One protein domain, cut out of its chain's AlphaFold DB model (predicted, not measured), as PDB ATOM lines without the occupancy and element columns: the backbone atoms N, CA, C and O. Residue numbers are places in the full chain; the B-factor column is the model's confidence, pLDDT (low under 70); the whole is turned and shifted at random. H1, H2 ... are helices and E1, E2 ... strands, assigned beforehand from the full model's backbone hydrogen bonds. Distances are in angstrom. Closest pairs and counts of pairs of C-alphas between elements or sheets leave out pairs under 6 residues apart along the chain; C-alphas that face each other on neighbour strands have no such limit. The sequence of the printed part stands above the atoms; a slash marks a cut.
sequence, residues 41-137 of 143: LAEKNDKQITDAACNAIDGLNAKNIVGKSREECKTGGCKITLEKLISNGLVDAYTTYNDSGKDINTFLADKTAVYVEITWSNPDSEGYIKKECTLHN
ATOM      1  N   LEU A  41     -13.971  29.731  18.565       73.56
ATOM      2  CA  LEU A  41     -12.994  29.826  17.482       73.56
ATOM      3  C   LEU A  41     -11.574  29.578  18.018       73.56
ATOM      4  O   LEU A  41     -10.767  28.937  17.345       73.56
ATOM      5  N   ALA A  42     -11.313  30.002  19.257       72.94
ATOM      6  CA  ALA A  42     -10.084  29.703  19.975       72.94
ATOM      7  C   ALA A  42      -9.895  28.194  20.204       72.94
ATOM      8  O   ALA A  42      -8.822  27.678  19.912       72.94
ATOM      9  N   GLU A  43     -10.923  27.457  20.635       79.75
ATOM     10  CA  GLU A  43     -10.810  26.006  20.862       79.75
ATOM     11  C   GLU A  43     -10.600  25.217  19.569       79.75
ATOM     12  O   GLU A  43      -9.804  24.276  19.524       79.75
ATOM     13  N   LYS A  44     -11.266  25.625  18.484       80.62
ATOM     14  CA  LYS A  44     -11.028  25.044  17.154       80.62
ATOM     15  C   LYS A  44      -9.584  25.248  16.711       80.62
ATOM     16  O   LYS A  44      -8.996  24.344  16.121       80.62
ATOM     17  N   ASN A  45      -9.009  26.403  17.017       81.81
ATOM     18  CA  ASN A  45      -7.650  26.739  16.625       81.81
ATOM     19  C   ASN A  45      -6.603  26.071  17.513       81.81
ATOM     20  O   ASN A  45      -5.637  25.520  16.993       81.81
ATOM     21  N   ASP A  46      -6.839  25.994  18.820       84.75
ATOM     22  CA  ASP A  46      -6.032  25.190  19.738       84.75
ATOM     23  C   ASP A  46      -6.016  23.716  19.302       84.75
ATOM     24  O   ASP A  46      -4.959  23.075  19.269       84.75
ATOM     25  N   LYS A  47      -7.165  23.186  18.864       85.81
ATOM     26  CA  LYS A  47      -7.248  21.844  18.281       85.81
ATOM     27  C   LYS A  47      -6.442  21.726  16.985       85.81
ATOM     28  O   LYS A  47      -5.688  20.768  16.847       85.81
ATOM     29  N   GLN A  48      -6.546  22.684  16.065       86.81
ATOM     30  CA  GLN A  48      -5.753  22.675  14.828       86.81
ATOM     31  C   GLN A  48      -4.246  22.709  15.102       86.81
ATOM     32  O   GLN A  48      -3.503  21.942  14.494       86.81
ATOM     33  N   ILE A  49      -3.792  23.546  16.039       87.88
ATOM     34  CA  ILE A  49      -2.384  23.625  16.454       87.88
ATOM     35  C   ILE A  49      -1.929  22.279  17.034       87.88
ATOM     36  O   ILE A  49      -0.865  21.772  16.670       87.88
ATOM     37  N   THR A  50      -2.752  21.682  17.901       89.81
ATOM     38  CA  THR A  50      -2.484  20.370  18.508       89.81
ATOM     39  C   THR A  50      -2.373  19.282  17.445       89.81
ATOM     40  O   THR A  50      -1.371  18.569  17.396       89.81
ATOM     41  N   ASP A  51      -3.358  19.188  16.552       89.19
ATOM     42  CA  ASP A  51      -3.412  18.176  15.500       89.19
ATOM     43  C   ASP A  51      -2.247  18.354  14.506       89.19
ATOM     44  O   ASP A  51      -1.600  17.374  14.127       89.19
ATOM     45  N   ALA A  52      -1.906  19.593  14.136       88.44
ATOM     46  CA  ALA A  52      -0.762  19.896  13.277       88.44
ATOM     47  C   ALA A  52       0.556  19.404  13.895       88.44
ATOM     48  O   ALA A  52       1.334  18.724  13.223       88.44
ATOM     49  N   ALA A  53       0.789  19.674  15.183       89.06
ATOM     50  CA  ALA A  53       1.970  19.186  15.891       89.06
ATOM     51  C   ALA A  53       1.991  17.655  16.015       89.06
ATOM     52  O   ALA A  53       3.007  17.024  15.711       89.06
ATOM     53  N   CYS A  54       0.868  17.043  16.407       89.81
ATOM     54  CA  CYS A  54       0.751  15.588  16.508       89.81
ATOM     55  C   CYS A  54       1.040  14.885  15.185       89.81
ATOM     56  O   CYS A  54       1.598  13.788  15.188       89.81
ATOM     57  N   ASN A  55       0.603  15.461  14.068       88.62
ATOM     58  CA  ASN A  55       0.786  14.871  12.748       88.62
ATOM     59  C   ASN A  55       2.195  15.136  12.209       88.62
ATOM     60  O   ASN A  55       2.775  14.269  11.557       88.62
ATOM     61  N   ALA A  56       2.787  16.290  12.533       87.31
ATOM     62  CA  ALA A  56       4.138  16.643  12.109       87.31
ATOM     63  C   ALA A  56       5.188  15.627  12.571       87.31
ATOM     64  O   ALA A  56       6.100  15.305  11.807       87.31
ATOM     65  N   ILE A  57       5.054  15.093  13.792       88.75
ATOM     66  CA  ILE A  57       6.008  14.103  14.310       88.75
ATOM     67  C   ILE A  57       5.873  12.724  13.652       88.75
ATOM     68  O   ILE A  57       6.825  11.945  13.644       88.75
ATOM     69  N   ASP A  58       4.720  12.442  13.052       85.44
ATOM     70  CA  ASP A  58       4.460  11.187  12.345       85.44
ATOM     71  C   ASP A  58       4.903  11.246  10.878       85.44
ATOM     72  O   ASP A  58       5.002  10.216  10.211       85.44
ATOM     73  N   GLY A  59       5.201  12.444  10.373       80.50
ATOM     74  CA  GLY A  59       5.678  12.648   9.015       80.50
ATOM     75  C   GLY A  59       7.105  12.138   8.797       80.50
ATOM     76  O   GLY A  59       7.972  12.237   9.663       80.50
ATOM     77  N   LEU A  60       7.395  11.689   7.572       73.81
ATOM     78  CA  LEU A  60       8.738  11.244   7.157       73.81
ATOM     79  C   LEU A  60       9.820  12.328   7.335       73.81
ATOM     80  O   LEU A  60      10.993  12.018   7.513       73.81
ATOM     81  N   ASN A  61       9.414  13.602   7.335       79.44
ATOM     82  CA  ASN A  61      10.286  14.764   7.507       79.44
ATOM     83  C   ASN A  61      10.286  15.330   8.939       79.44
ATOM     84  O   ASN A  61      10.790  16.433   9.150       79.44
ATOM     85  N   ALA A  62       9.759  14.593   9.925       81.88
ATOM     86  CA  ALA A  62       9.662  15.027  11.322       81.88
ATOM     87  C   ALA A  62      10.984  15.592  11.865       81.88
ATOM     88  O   ALA A  62      11.003  16.658  12.478       81.88
ATOM     89  N   LYS A  63      12.116  14.950  11.556       85.25
ATOM     90  CA  LYS A  63      13.436  15.415  12.004       85.25
ATOM     91  C   LYS A  63      13.805  16.800  11.466       85.25
ATOM     92  O   LYS A  63      14.381  17.590  12.204       85.25
ATOM     93  N   ASN A  64      13.436  17.117  10.229       82.88
ATOM     94  CA  ASN A  64      13.718  18.420   9.620       82.88
ATOM     95  C   ASN A  64      12.768  19.501  10.148       82.88
ATOM     96  O   ASN A  64      13.190  20.620  10.420       82.88
ATOM     97  N   ILE A  65      11.498  19.143  10.329       77.12
ATOM     98  CA  ILE A  65      10.436  20.074  10.723       77.12
ATOM     99  C   ILE A  65      10.499  20.379  12.217       77.12
ATOM    100  O   ILE A  65      10.394  21.529  12.624       77.12
ATOM    101  N   VAL A  66      10.674  19.348  13.042       78.81
ATOM    102  CA  VAL A  66      10.555  19.399  14.504       78.81
ATOM    103  C   VAL A  66      11.931  19.400  15.177       78.81
ATOM    104  O   VAL A  66      12.096  19.932  16.273       78.81
ATOM    105  N   GLY A  67      12.966  18.904  14.496       84.81
ATOM    106  CA  GLY A  67      14.317  18.735  15.044       84.81
ATOM    107  C   GLY A  67      14.550  17.370  15.694       84.81
ATOM    108  O   GLY A  67      15.669  17.080  16.106       84.81
ATOM    109  N   LYS A  68      13.512  16.530  15.779       86.50
ATOM    110  CA  LYS A  68      13.560  15.174  16.332       86.50
ATOM    111  C   LYS A  68      12.702  14.233  15.494       86.50
ATOM    112  O   LYS A  68      11.669  14.633  14.962       86.50
ATOM    113  N   SER A  69      13.145  12.991  15.360       88.44
ATOM    114  CA  SER A  69      12.337  11.911  14.794       88.44
ATOM    115  C   SER A  69      11.302  11.403  15.800       88.44
ATOM    116  O   SER A  69      11.434  11.602  17.010       88.44
ATOM    117  N   ARG A  70      10.289  10.682  15.305       87.31
ATOM    118  CA  ARG A  70       9.294  10.009  16.148       87.31
ATOM    119  C   ARG A  70       9.928   9.109  17.208       87.31
ATOM    120  O   ARG A  70       9.507   9.138  18.357       87.31
ATOM    121  N   GLU A  71      10.936   8.325  16.832       87.69
ATOM    122  CA  GLU A  71      11.586   7.389  17.758       87.69
ATOM    123  C   GLU A  71      12.349   8.125  18.867       87.69
ATOM    124  O   GLU A  71      12.252   7.747  20.030       87.69
ATOM    125  N   GLU A  72      13.015   9.239  18.546       88.38
ATOM    126  CA  GLU A  72      13.636  10.103  19.560       88.38
ATOM    127  C   GLU A  72      12.579  10.680  20.516       88.38
ATOM    128  O   GLU A  72      12.787  10.710  21.729       88.38
ATOM    129  N   CYS A  73      11.413  11.073  19.998       87.88
ATOM    130  CA  CYS A  73      10.318  11.592  20.814       87.88
ATOM    131  C   CYS A  73       9.664  10.548  21.722       87.88
ATOM    132  O   CYS A  73       9.258  10.891  22.829       87.88
ATOM    133  N   LYS A  74       9.609   9.275  21.319       87.25
ATOM    134  CA  LYS A  74       9.090   8.199  22.179       87.25
ATOM    135  C   LYS A  74       9.906   8.009  23.457       87.25
ATOM    136  O   LYS A  74       9.348   7.612  24.470       87.25
ATOM    137  N   THR A  75      11.212   8.277  23.415       85.06
ATOM    138  CA  THR A  75      12.106   8.001  24.555       85.06
ATOM    139  C   THR A  75      12.045   9.038  25.674       85.06
ATOM    140  O   THR A  75      12.304   8.697  26.823       85.06
ATOM    141  N   GLY A  76      11.710  10.293  25.367       81.12
ATOM    142  CA  GLY A  76      11.766  11.384  26.351       81.12
ATOM    143  C   GLY A  76      10.738  12.489  26.136       81.12
ATOM    144  O   GLY A  76      10.885  13.572  26.696       81.12
ATOM    145  N   GLY A  77       9.736  12.239  25.296       87.12
ATOM    146  CA  GLY A  77       8.784  13.246  24.859       87.12
ATOM    147  C   GLY A  77       9.401  14.290  23.928       87.12
ATOM    148  O   GLY A  77      10.622  14.405  23.741       87.12
ATOM    149  N   CYS A  78       8.526  15.078  23.318       90.81
ATOM    150  CA  CYS A  78       8.901  16.181  22.449       90.81
ATOM    151  C   CYS A  78       8.027  17.396  22.679       90.81
ATOM    152  O   CYS A  78       6.857  17.276  23.012       90.81
ATOM    153  N   LYS A  79       8.605  18.572  22.452       93.31
ATOM    154  CA  LYS A  79       7.885  19.839  22.471       93.31
ATOM    155  C   LYS A  79       7.998  20.471  21.099       93.31
ATOM    156  O   LYS A  79       9.108  20.636  20.592       93.31
ATOM    157  N   ILE A  80       6.857  20.797  20.507       91.00
ATOM    158  CA  ILE A  80       6.786  21.509  19.234       91.00
ATOM    159  C   ILE A  80       6.157  22.866  19.501       91.00
ATOM    160  O   ILE A  80       4.974  22.962  19.812       91.00
ATOM    161  N   THR A  81       6.965  23.915  19.415       91.75
ATOM    162  CA  THR A  81       6.516  25.299  19.588       91.75
ATOM    163  C   THR A  81       5.661  25.745  18.409       91.75
ATOM    164  O   THR A  81       5.955  25.388  17.263       91.75
ATOM    165  N   LEU A  82       4.680  26.606  18.665       89.62
ATOM    166  CA  LEU A  82       3.830  27.204  17.640       89.62
ATOM    167  C   LEU A  82       4.646  27.963  16.584       89.62
ATOM    168  O   LEU A  82       4.364  27.838  15.395       89.62
ATOM    169  N   GLU A  83       5.711  28.665  16.986       89.56
ATOM    170  CA  GLU A  83       6.653  29.301  16.049       89.56
ATOM    171  C   GLU A  83       7.154  28.325  14.973       89.56
ATOM    172  O   GLU A  83       7.162  28.647  13.787       89.56
ATOM    173  N   LYS A  84       7.512  27.105  15.378       89.12
ATOM    174  CA  LYS A  84       8.076  26.084  14.492       89.12
ATOM    175  C   LYS A  84       7.024  25.476  13.571       89.12
ATOM    176  O   LYS A  84       7.334  25.124  12.436       89.12
ATOM    177  N   LEU A  85       5.777  25.383  14.027       86.56
ATOM    178  CA  LEU A  85       4.655  24.995  13.170       86.56
ATOM    179  C   LEU A  85       4.404  26.056  12.093       86.56
ATOM    180  O   LEU A  85       4.239  25.709  10.926       86.56
ATOM    181  N   ILE A  86       4.456  27.337  12.466       86.56
ATOM    182  CA  ILE A  86       4.266  28.462  11.542       86.56
ATOM    183  C   ILE A  86       5.416  28.555  10.539       86.56
ATOM    184  O   ILE A  86       5.178  28.641   9.338       86.56
ATOM    185  N   SER A  87       6.668  28.479  10.999       86.81
ATOM    186  CA  SER A  87       7.846  28.587  10.128       86.81
ATOM    187  C   SER A  87       7.923  27.466   9.088       86.81
ATOM    188  O   SER A  87       8.540  27.638   8.042       86.81
ATOM    189  N   ASN A  88       7.312  26.314   9.380       85.25
ATOM    190  CA  ASN A  88       7.219  25.172   8.471       85.25
ATOM    191  C   ASN A  88       5.888  25.122   7.697       85.25
ATOM    192  O   ASN A  88       5.642  24.147   6.990       85.25
ATOM    193  N   GLY A  89       5.029  26.141   7.820       85.00
ATOM    194  CA  GLY A  89       3.762  26.242   7.086       85.00
ATOM    195  C   GLY A  89       2.689  25.235   7.508       85.00
ATOM    196  O   GLY A  89       1.759  24.984   6.750       85.00
ATOM    197  N   LEU A  90       2.816  24.636   8.696       86.00
ATOM    198  CA  LEU A  90       1.842  23.682   9.241       86.00
ATOM    199  C   LEU A  90       0.658  24.373   9.923       86.00
ATOM    200  O   LEU A  90      -0.410  23.783  10.052       86.00
ATOM    201  N   VAL A  91       0.865  25.611  10.369       85.50
ATOM    202  CA  VAL A  91      -0.160  26.504  10.909       85.50
ATOM    203  C   VAL A  91       0.021  27.855  10.238       85.50
ATOM    204  O   VAL A  91       1.132  28.381  10.188       85.50
ATOM    205  N   ASP A  92      -1.063  28.431   9.735       83.56
ATOM    206  CA  ASP A  92      -1.032  29.765   9.150       83.56
ATOM    207  C   ASP A  92      -1.368  30.815  10.216       83.56
ATOM    208  O   ASP A  92      -2.479  30.888  10.748       83.56
ATOM    209  N   ALA A  93      -0.379  31.652  10.524       77.06
ATOM    210  CA  ALA A  93      -0.482  32.685  11.543       77.06
ATOM    211  C   ALA A  93      -1.477  33.808  11.197       77.06
ATOM    212  O   ALA A  93      -1.864  34.546  12.099       77.06
ATOM    213  N   TYR A  94      -1.881  33.942   9.931       70.94
ATOM    214  CA  TYR A  94      -2.806  34.981   9.464       70.94
ATOM    215  C   TYR A  94      -4.251  34.501   9.345       70.94
ATOM    216  O   TYR A  94      -5.152  35.324   9.217       70.94
ATOM    217  N   THR A  95      -4.488  33.190   9.376       70.44
ATOM    218  CA  THR A  95      -5.838  32.608   9.277       70.44
ATOM    219  C   THR A  95      -6.267  31.862  10.539       70.44
ATOM    220  O   THR A  95      -7.391  31.368  10.615       70.44
ATOM    221  N   THR A  96      -5.409  31.856  11.561       74.31
ATOM    222  CA  THR A  96      -5.712  31.327  12.890       74.31
ATOM    223  C   THR A  96      -6.038  32.483  13.839       74.31
ATOM    224  O   THR A  96      -5.180  33.321  14.122       74.31
ATOM    225  N   TYR A  97      -7.277  32.531  14.328       67.50
ATOM    226  CA  TYR A  97      -7.856  33.661  15.066       67.50
ATOM    227  C   TYR A  97      -8.275  33.294  16.496       67.50
ATOM    228  O   TYR A  97      -8.697  32.177  16.771       67.50
ATOM    229  N   ASN A  98      -8.234  34.234  17.430       72.25
ATOM    230  CA  ASN A  98      -8.896  34.043  18.722       72.25
ATOM    231  C   ASN A  98     -10.399  34.378  18.643       72.25
ATOM    232  O   ASN A  98     -10.893  34.860  17.622       72.25
ATOM    233  N   ASP A  99     -11.124  34.190  19.746       72.56
ATOM    234  CA  ASP A  99     -12.561  34.508  19.831       72.56
ATOM    235  C   ASP A  99     -12.877  36.002  19.642       72.56
ATOM    236  O   ASP A  99     -14.007  36.372  19.338       72.56
ATOM    237  N   SER A 100     -11.875  36.877  19.775       73.88
ATOM    238  CA  SER A 100     -11.982  38.310  19.469       73.88
ATOM    239  C   SER A 100     -11.688  38.645  17.999       73.88
ATOM    240  O   SER A 100     -11.624  39.824  17.653       73.88
ATOM    241  N   GLY A 101     -11.460  37.645  17.143       69.94
ATOM    242  CA  GLY A 101     -11.155  37.822  15.722       69.94
ATOM    243  C   GLY A 101      -9.752  38.362  15.429       69.94
ATOM    244  O   GLY A 101      -9.492  38.788  14.308       69.94
ATOM    245  N   LYS A 102      -8.839  38.367  16.410       76.44
ATOM    246  CA  LYS A 102      -7.433  38.748  16.202       76.44
ATOM    247  C   LYS A 102      -6.632  37.532  15.761       76.44
ATOM    248  O   LYS A 102      -6.788  36.464  16.345       76.44
ATOM    249  N   ASP A 103      -5.765  37.703  14.773       78.31
ATOM    250  CA  ASP A 103      -4.871  36.650  14.297       78.31
ATOM    251  C   ASP A 103      -3.700  36.406  15.267       78.31
ATOM    252  O   ASP A 103      -3.341  37.278  16.065       78.31
ATOM    253  N   ILE A 104      -3.086  35.223  15.178       77.88
ATOM    254  CA  ILE A 104      -1.960  34.799  16.026       77.88
ATOM    255  C   ILE A 104      -0.831  35.835  16.082       77.88
ATOM    256  O   ILE A 104      -0.258  36.038  17.154       77.88
ATOM    257  N   ASN A 105      -0.489  36.500  14.972       75.19
ATOM    258  CA  ASN A 105       0.581  37.502  14.992       75.19
ATOM    259  C   ASN A 105       0.205  38.739  15.806       75.19
ATOM    260  O   ASN A 105       1.089  39.367  16.386       75.19
ATOM    261  N   THR A 106      -1.081  39.065  15.864       75.88
ATOM    262  CA  THR A 106      -1.593  40.243  16.558       75.88
ATOM    263  C   THR A 106      -1.765  40.027  18.063       75.88
ATOM    264  O   THR A 106      -1.565  40.972  18.828       75.88
ATOM    265  N   PHE A 107      -2.149  38.828  18.526       73.12
ATOM    266  CA  PHE A 107      -2.430  38.597  19.957       73.12
ATOM    267  C   PHE A 107      -1.370  37.787  20.720       73.12
ATOM    268  O   PHE A 107      -1.354  37.862  21.949       73.12
ATOM    269  N   LEU A 108      -0.479  37.049  20.046       77.31
ATOM    270  CA  LEU A 108       0.604  36.312  20.708       77.31
ATOM    271  C   LEU A 108       1.919  37.088  20.631       77.31
ATOM    272  O   LEU A 108       2.587  37.113  19.597       77.31
ATOM    273  N   ALA A 109       2.297  37.684  21.765       73.94
ATOM    274  CA  ALA A 109       3.567  38.390  21.924       73.94
ATOM    275  C   ALA A 109       4.779  37.446  21.824       73.94
ATOM    276  O   ALA A 109       5.812  37.840  21.288       73.94
ATOM    277  N   ASP A 110       4.640  36.201  22.294       80.06
ATOM    278  CA  ASP A 110       5.673  35.170  22.208       80.06
ATOM    279  C   ASP A 110       5.084  33.834  21.722       80.06
ATOM    280  O   ASP A 110       4.329  33.156  22.420       80.06
ATOM    281  N   LYS A 111       5.447  33.445  20.495       83.25
ATOM    282  CA  LYS A 111       5.001  32.198  19.851       83.25
ATOM    283  C   LYS A 111       5.812  30.975  20.292       83.25
ATOM    284  O   LYS A 111       5.438  29.852  19.958       83.25
ATOM    285  N   THR A 112       6.914  31.176  21.009       85.88
ATOM    286  CA  THR A 112       7.718  30.093  21.591       85.88
ATOM    287  C   THR A 112       7.134  29.613  22.919       85.88
ATOM    288  O   THR A 112       7.303  28.449  23.281       85.88
ATOM    289  N   ALA A 113       6.368  30.477  23.596       85.38
ATOM    290  CA  ALA A 113       5.662  30.166  24.835       85.38
ATOM    291  C   ALA A 113       4.453  29.232  24.633       85.38
ATOM    292  O   ALA A 113       4.053  28.541  25.569       85.38
ATOM    293  N   VAL A 114       3.888  29.186  23.420       89.19
ATOM    294  CA  VAL A 114       2.844  28.222  23.041       89.19
ATOM    295  C   VAL A 114       3.505  26.990  22.433       89.19
ATOM    296  O   VAL A 114       4.198  27.090  21.417       89.19
ATOM    297  N   TYR A 115       3.288  25.817  23.020       92.25
ATOM    298  CA  TYR A 115       3.864  24.573  22.517       92.25
ATOM    299  C   TYR A 115       2.943  23.380  22.733       92.25
ATOM    300  O   TYR A 115       2.152  23.345  23.668       92.25
ATOM    301  N   VAL A 116       3.083  22.373  21.879       92.12
ATOM    302  CA  VAL A 116       2.439  21.073  22.053       92.12
ATOM    303  C   VAL A 116       3.473  20.103  22.601       92.12
ATOM    304  O   VAL A 116       4.521  19.888  21.984       92.12
ATOM    305  N   GLU A 117       3.199  19.547  23.774       93.12
ATOM    306  CA  GLU A 117       3.956  18.438  24.340       93.12
ATOM    307  C   GLU A 117       3.407  17.127  23.781       93.12
ATOM    308  O   GLU A 117       2.201  16.906  23.778       93.12
ATOM    309  N   ILE A 118       4.292  16.280  23.264       91.81
ATOM    310  CA  ILE A 118       3.961  14.985  22.680       91.81
ATOM    311  C   ILE A 118       4.665  13.911  23.489       91.81
ATOM    312  O   ILE A 118       5.898  13.886  23.566       91.81
ATOM    313  N   THR A 119       3.878  13.006  24.049       90.25
ATOM    314  CA  THR A 119       4.339  11.886  24.861       90.25
ATOM    315  C   THR A 119       3.712  10.587  24.371       90.25
ATOM    316  O   THR A 119       2.769  10.560  23.576       90.25
ATOM    317  N   TRP A 120       4.292   9.477  24.810       87.19
ATOM    318  CA  TRP A 120       3.740   8.150  24.597       87.19
ATOM    319  C   TRP A 120       3.456   7.556  25.966       87.19
ATOM    320  O   TRP A 120       4.310   7.615  26.852       87.19
ATOM    321  N   SER A 121       2.248   7.030  26.147       80.44
ATOM    322  CA  SER A 121       1.855   6.374  27.384       80.44
ATOM    323  C   SER A 121       2.709   5.133  27.615       80.44
ATOM    324  O   SER A 121       3.247   4.535  26.681       80.44
ATOM    325  N   ASN A 122       2.767   4.684  28.866       79.38
ATOM    326  CA  ASN A 122       3.210   3.319  29.114       79.38
ATOM    327  C   ASN A 122       2.278   2.333  28.382       79.38
ATOM    328  O   ASN A 122       1.103   2.667  28.171       79.38
ATOM    329  N   PRO A 123       2.785   1.151  27.988       80.00
ATOM    330  CA  PRO A 123       1.947   0.110  27.415       80.00
ATOM    331  C   PRO A 123       0.833  -0.239  28.402       80.00
ATOM    332  O   PRO A 123       1.104  -0.418  29.594       80.00
ATOM    333  N   ASP A 124      -0.404  -0.316  27.925       78.44
ATOM    334  CA  ASP A 124      -1.501  -0.834  28.735       78.44
ATOM    335  C   ASP A 124      -1.378  -2.356  28.946       78.44
ATOM    336  O   ASP A 124      -0.415  -2.999  28.516       78.44
ATOM    337  N   SER A 125      -2.358  -2.948  29.628       77.12
ATOM    338  CA  SER A 125      -2.398  -4.389  29.912       77.12
ATOM    339  C   SER A 125      -2.376  -5.274  28.654       77.12
ATOM    340  O   SER A 125      -2.071  -6.459  28.765       77.12
ATOM    341  N   GLU A 126      -2.683  -4.722  27.477       83.31
ATOM    342  CA  GLU A 126      -2.657  -5.405  26.179       83.31
ATOM    343  C   GLU A 126      -1.401  -5.056  25.357       83.31
ATOM    344  O   GLU A 126      -1.205  -5.561  24.250       83.31
ATOM    345  N   GLY A 127      -0.511  -4.223  25.904       78.62
ATOM    346  CA  GLY A 127       0.723  -3.782  25.263       78.62
ATOM    347  C   GLY A 127       0.541  -2.606  24.300       78.62
ATOM    348  O   GLY A 127       1.477  -2.281  23.563       78.62
ATOM    349  N   TYR A 128      -0.623  -1.950  24.284       77.94
ATOM    350  CA  TYR A 128      -0.872  -0.799  23.423       77.94
ATOM    351  C   TYR A 128      -0.249   0.476  24.003       77.94
ATOM    352  O   TYR A 128      -0.435   0.818  25.169       77.94
ATOM    353  N   ILE A 129       0.489   1.200  23.158       80.19
ATOM    354  CA  ILE A 129       1.141   2.469  23.492       80.19
ATOM    355  C   ILE A 129       0.362   3.597  22.818       80.19
ATOM    356  O   ILE A 129       0.360   3.718  21.587       80.19
ATOM    357  N   LYS A 130      -0.261   4.459  23.619       83.94
ATOM    358  CA  LYS A 130      -1.036   5.599  23.135       83.94
ATOM    359  C   LYS A 130      -0.132   6.816  22.945       83.94
ATOM    360  O   LYS A 130       0.664   7.141  23.818       83.94
ATOM    361  N   LYS A 131      -0.265   7.512  21.812       87.38
ATOM    362  CA  LYS A 131       0.331   8.843  21.617       87.38
ATOM    363  C   LYS A 131      -0.583   9.886  22.255       87.38
ATOM    364  O   LYS A 131      -1.772   9.922  21.940       87.38
ATOM    365  N   GLU A 132      -0.024  10.739  23.095       89.69
ATOM    366  CA  GLU A 132      -0.723  11.849  23.732       89.69
ATOM    367  C   GLU A 132      -0.092  13.161  23.276       89.69
ATOM    368  O   GLU A 132       1.127  13.274  23.163       89.69
ATOM    369  N   CYS A 133      -0.936  14.139  22.964       90.88
ATOM    370  CA  CYS A 133      -0.500  15.477  22.610       90.88
ATOM    371  C   CYS A 133      -1.282  16.483  23.441       90.88
ATOM    372  O   CYS A 133      -2.515  16.462  23.442       90.88
ATOM    373  N   THR A 134      -0.573  17.384  24.101       90.38
ATOM    374  CA  THR A 134      -1.161  18.369  25.002       90.38
ATOM    375  C   THR A 134      -0.679  19.752  24.612       90.38
ATOM    376  O   THR A 134       0.522  20.015  24.578       90.38
ATOM    377  N   LEU A 135      -1.615  20.645  24.295       89.50
ATOM    378  CA  LEU A 135      -1.300  22.045  24.054       89.50
ATOM    379  C   LEU A 135      -1.084  22.770  25.380       89.50
ATOM    380  O   LEU A 135      -1.939  22.757  26.262       89.50
ATOM    381  N   HIS A 136       0.036  23.468  25.470       90.00
ATOM    382  CA  HIS A 136       0.320  24.442  26.506       90.00
ATOM    383  C   HIS A 136       0.228  25.830  25.882       90.00
ATOM    384  O   HIS A 136       1.100  26.235  25.113       90.00
ATOM    385  N   ASN A 137      -0.850  26.545  26.201       85.88
ATOM    386  CA  ASN A 137      -1.083  27.911  25.755       85.88
ATOM    387  C   ASN A 137      -1.257  28.822  26.986       85.88
ATOM    388  O   ASN A 137      -2.348  28.863  27.556       85.88
TER     389      ASN A 137
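What this domain is: This is residues 41 to 137 of the 143 residues of an uncharacterized protein of Mycoplasma sp. CAG:956 (UniProt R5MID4). A small antiparallel sheet of three strands is covered on one face by the long helix H1, which crosses it slantwise, and by the short helix H4, making two layers, helices on one face of a sheet. The shape is drawn out along the strands: at one end the turn of the hairpin E2 and E3 sticks out with residues 123 to 128, and towards the other end lie H5 and the long link before it, residues 88 to 103. The printed part has 97 residues, with five named helices and three named strands in the order H1 H2 H3 E1 H4 H5 E2 E3, and the sheet's order is E1 E2 E3. The class is mixed, helices and strands; the whole is compact, with a radius of gyration of the C-alphas of 14.2 A, yet elongated, spanning 45 by 27 by 19 A.

Where its parts are: H1, residues 41 to 56, begins at C-alpha 41 (-12.994, 29.826, 17.482) and is 22.3 A long. H2 is residues 62 to 66 and H3 residues 70 to 76, 10.6 A long. E1, residues 78 to 81, begins at C-alpha 78 (8.901, 16.181, 22.449) and spans 9.8 A. H4, residues 82 to 87, follows directly. H5 is residues 104 to 107. E2, residues 115 to 120, is 16.6 A long, and E3, residues 131 to 136, is 16.3 A long and ends at C-alpha 136 (0.320, 24.442, 26.506).

How they stand to each other: H1 is on the sheet at a height over the sheet of 9.0 A, over E2 and E3, slantwise to the strands at 43 degrees to E3 on the local plane; the closest C-alphas of H1 and E3 are those of Thr 50 and Leu 135, 5.9 A apart. E1 and E2 are antiparallel at 162 degrees, with N 80 and O 116 within hydrogen-bond range at 2.9 A. The hairpin E2 and E3 is antiparallel at 157 degrees, with N 117 and O 134 at 2.8 A. H1 touches H4 with residues 49 to 53 alone, at a steep tilt of 66 degrees, the same way; the closest C-alphas are those of Ala 53 and Leu 85, 7.0 A. H2 only grazes the sheet, with residues 65 to 66. H3 stands at the sheet's level, its Lys 74 and Trp 120 of E2 having the closest C-alphas, 5.9 A. H5 is not on the sheet and is apart from H4. In H1, H2 and H4 every O i to N i+4 pair is within hydrogen-bond range; H3 has 1 of 3, beside 3 of 4 O i to N i+3 pairs, and H5 is too short for an O i to N i+4 pair.

The domain as a whole: The C-alphas farthest apart, those of Thr 106 and Glu 126, are 46.7 A apart. The printed part has no cut, and the link from H4 to H5 is long. The mean pLDDT of the printed part is 83.4, with residues 97 and 101 under 70.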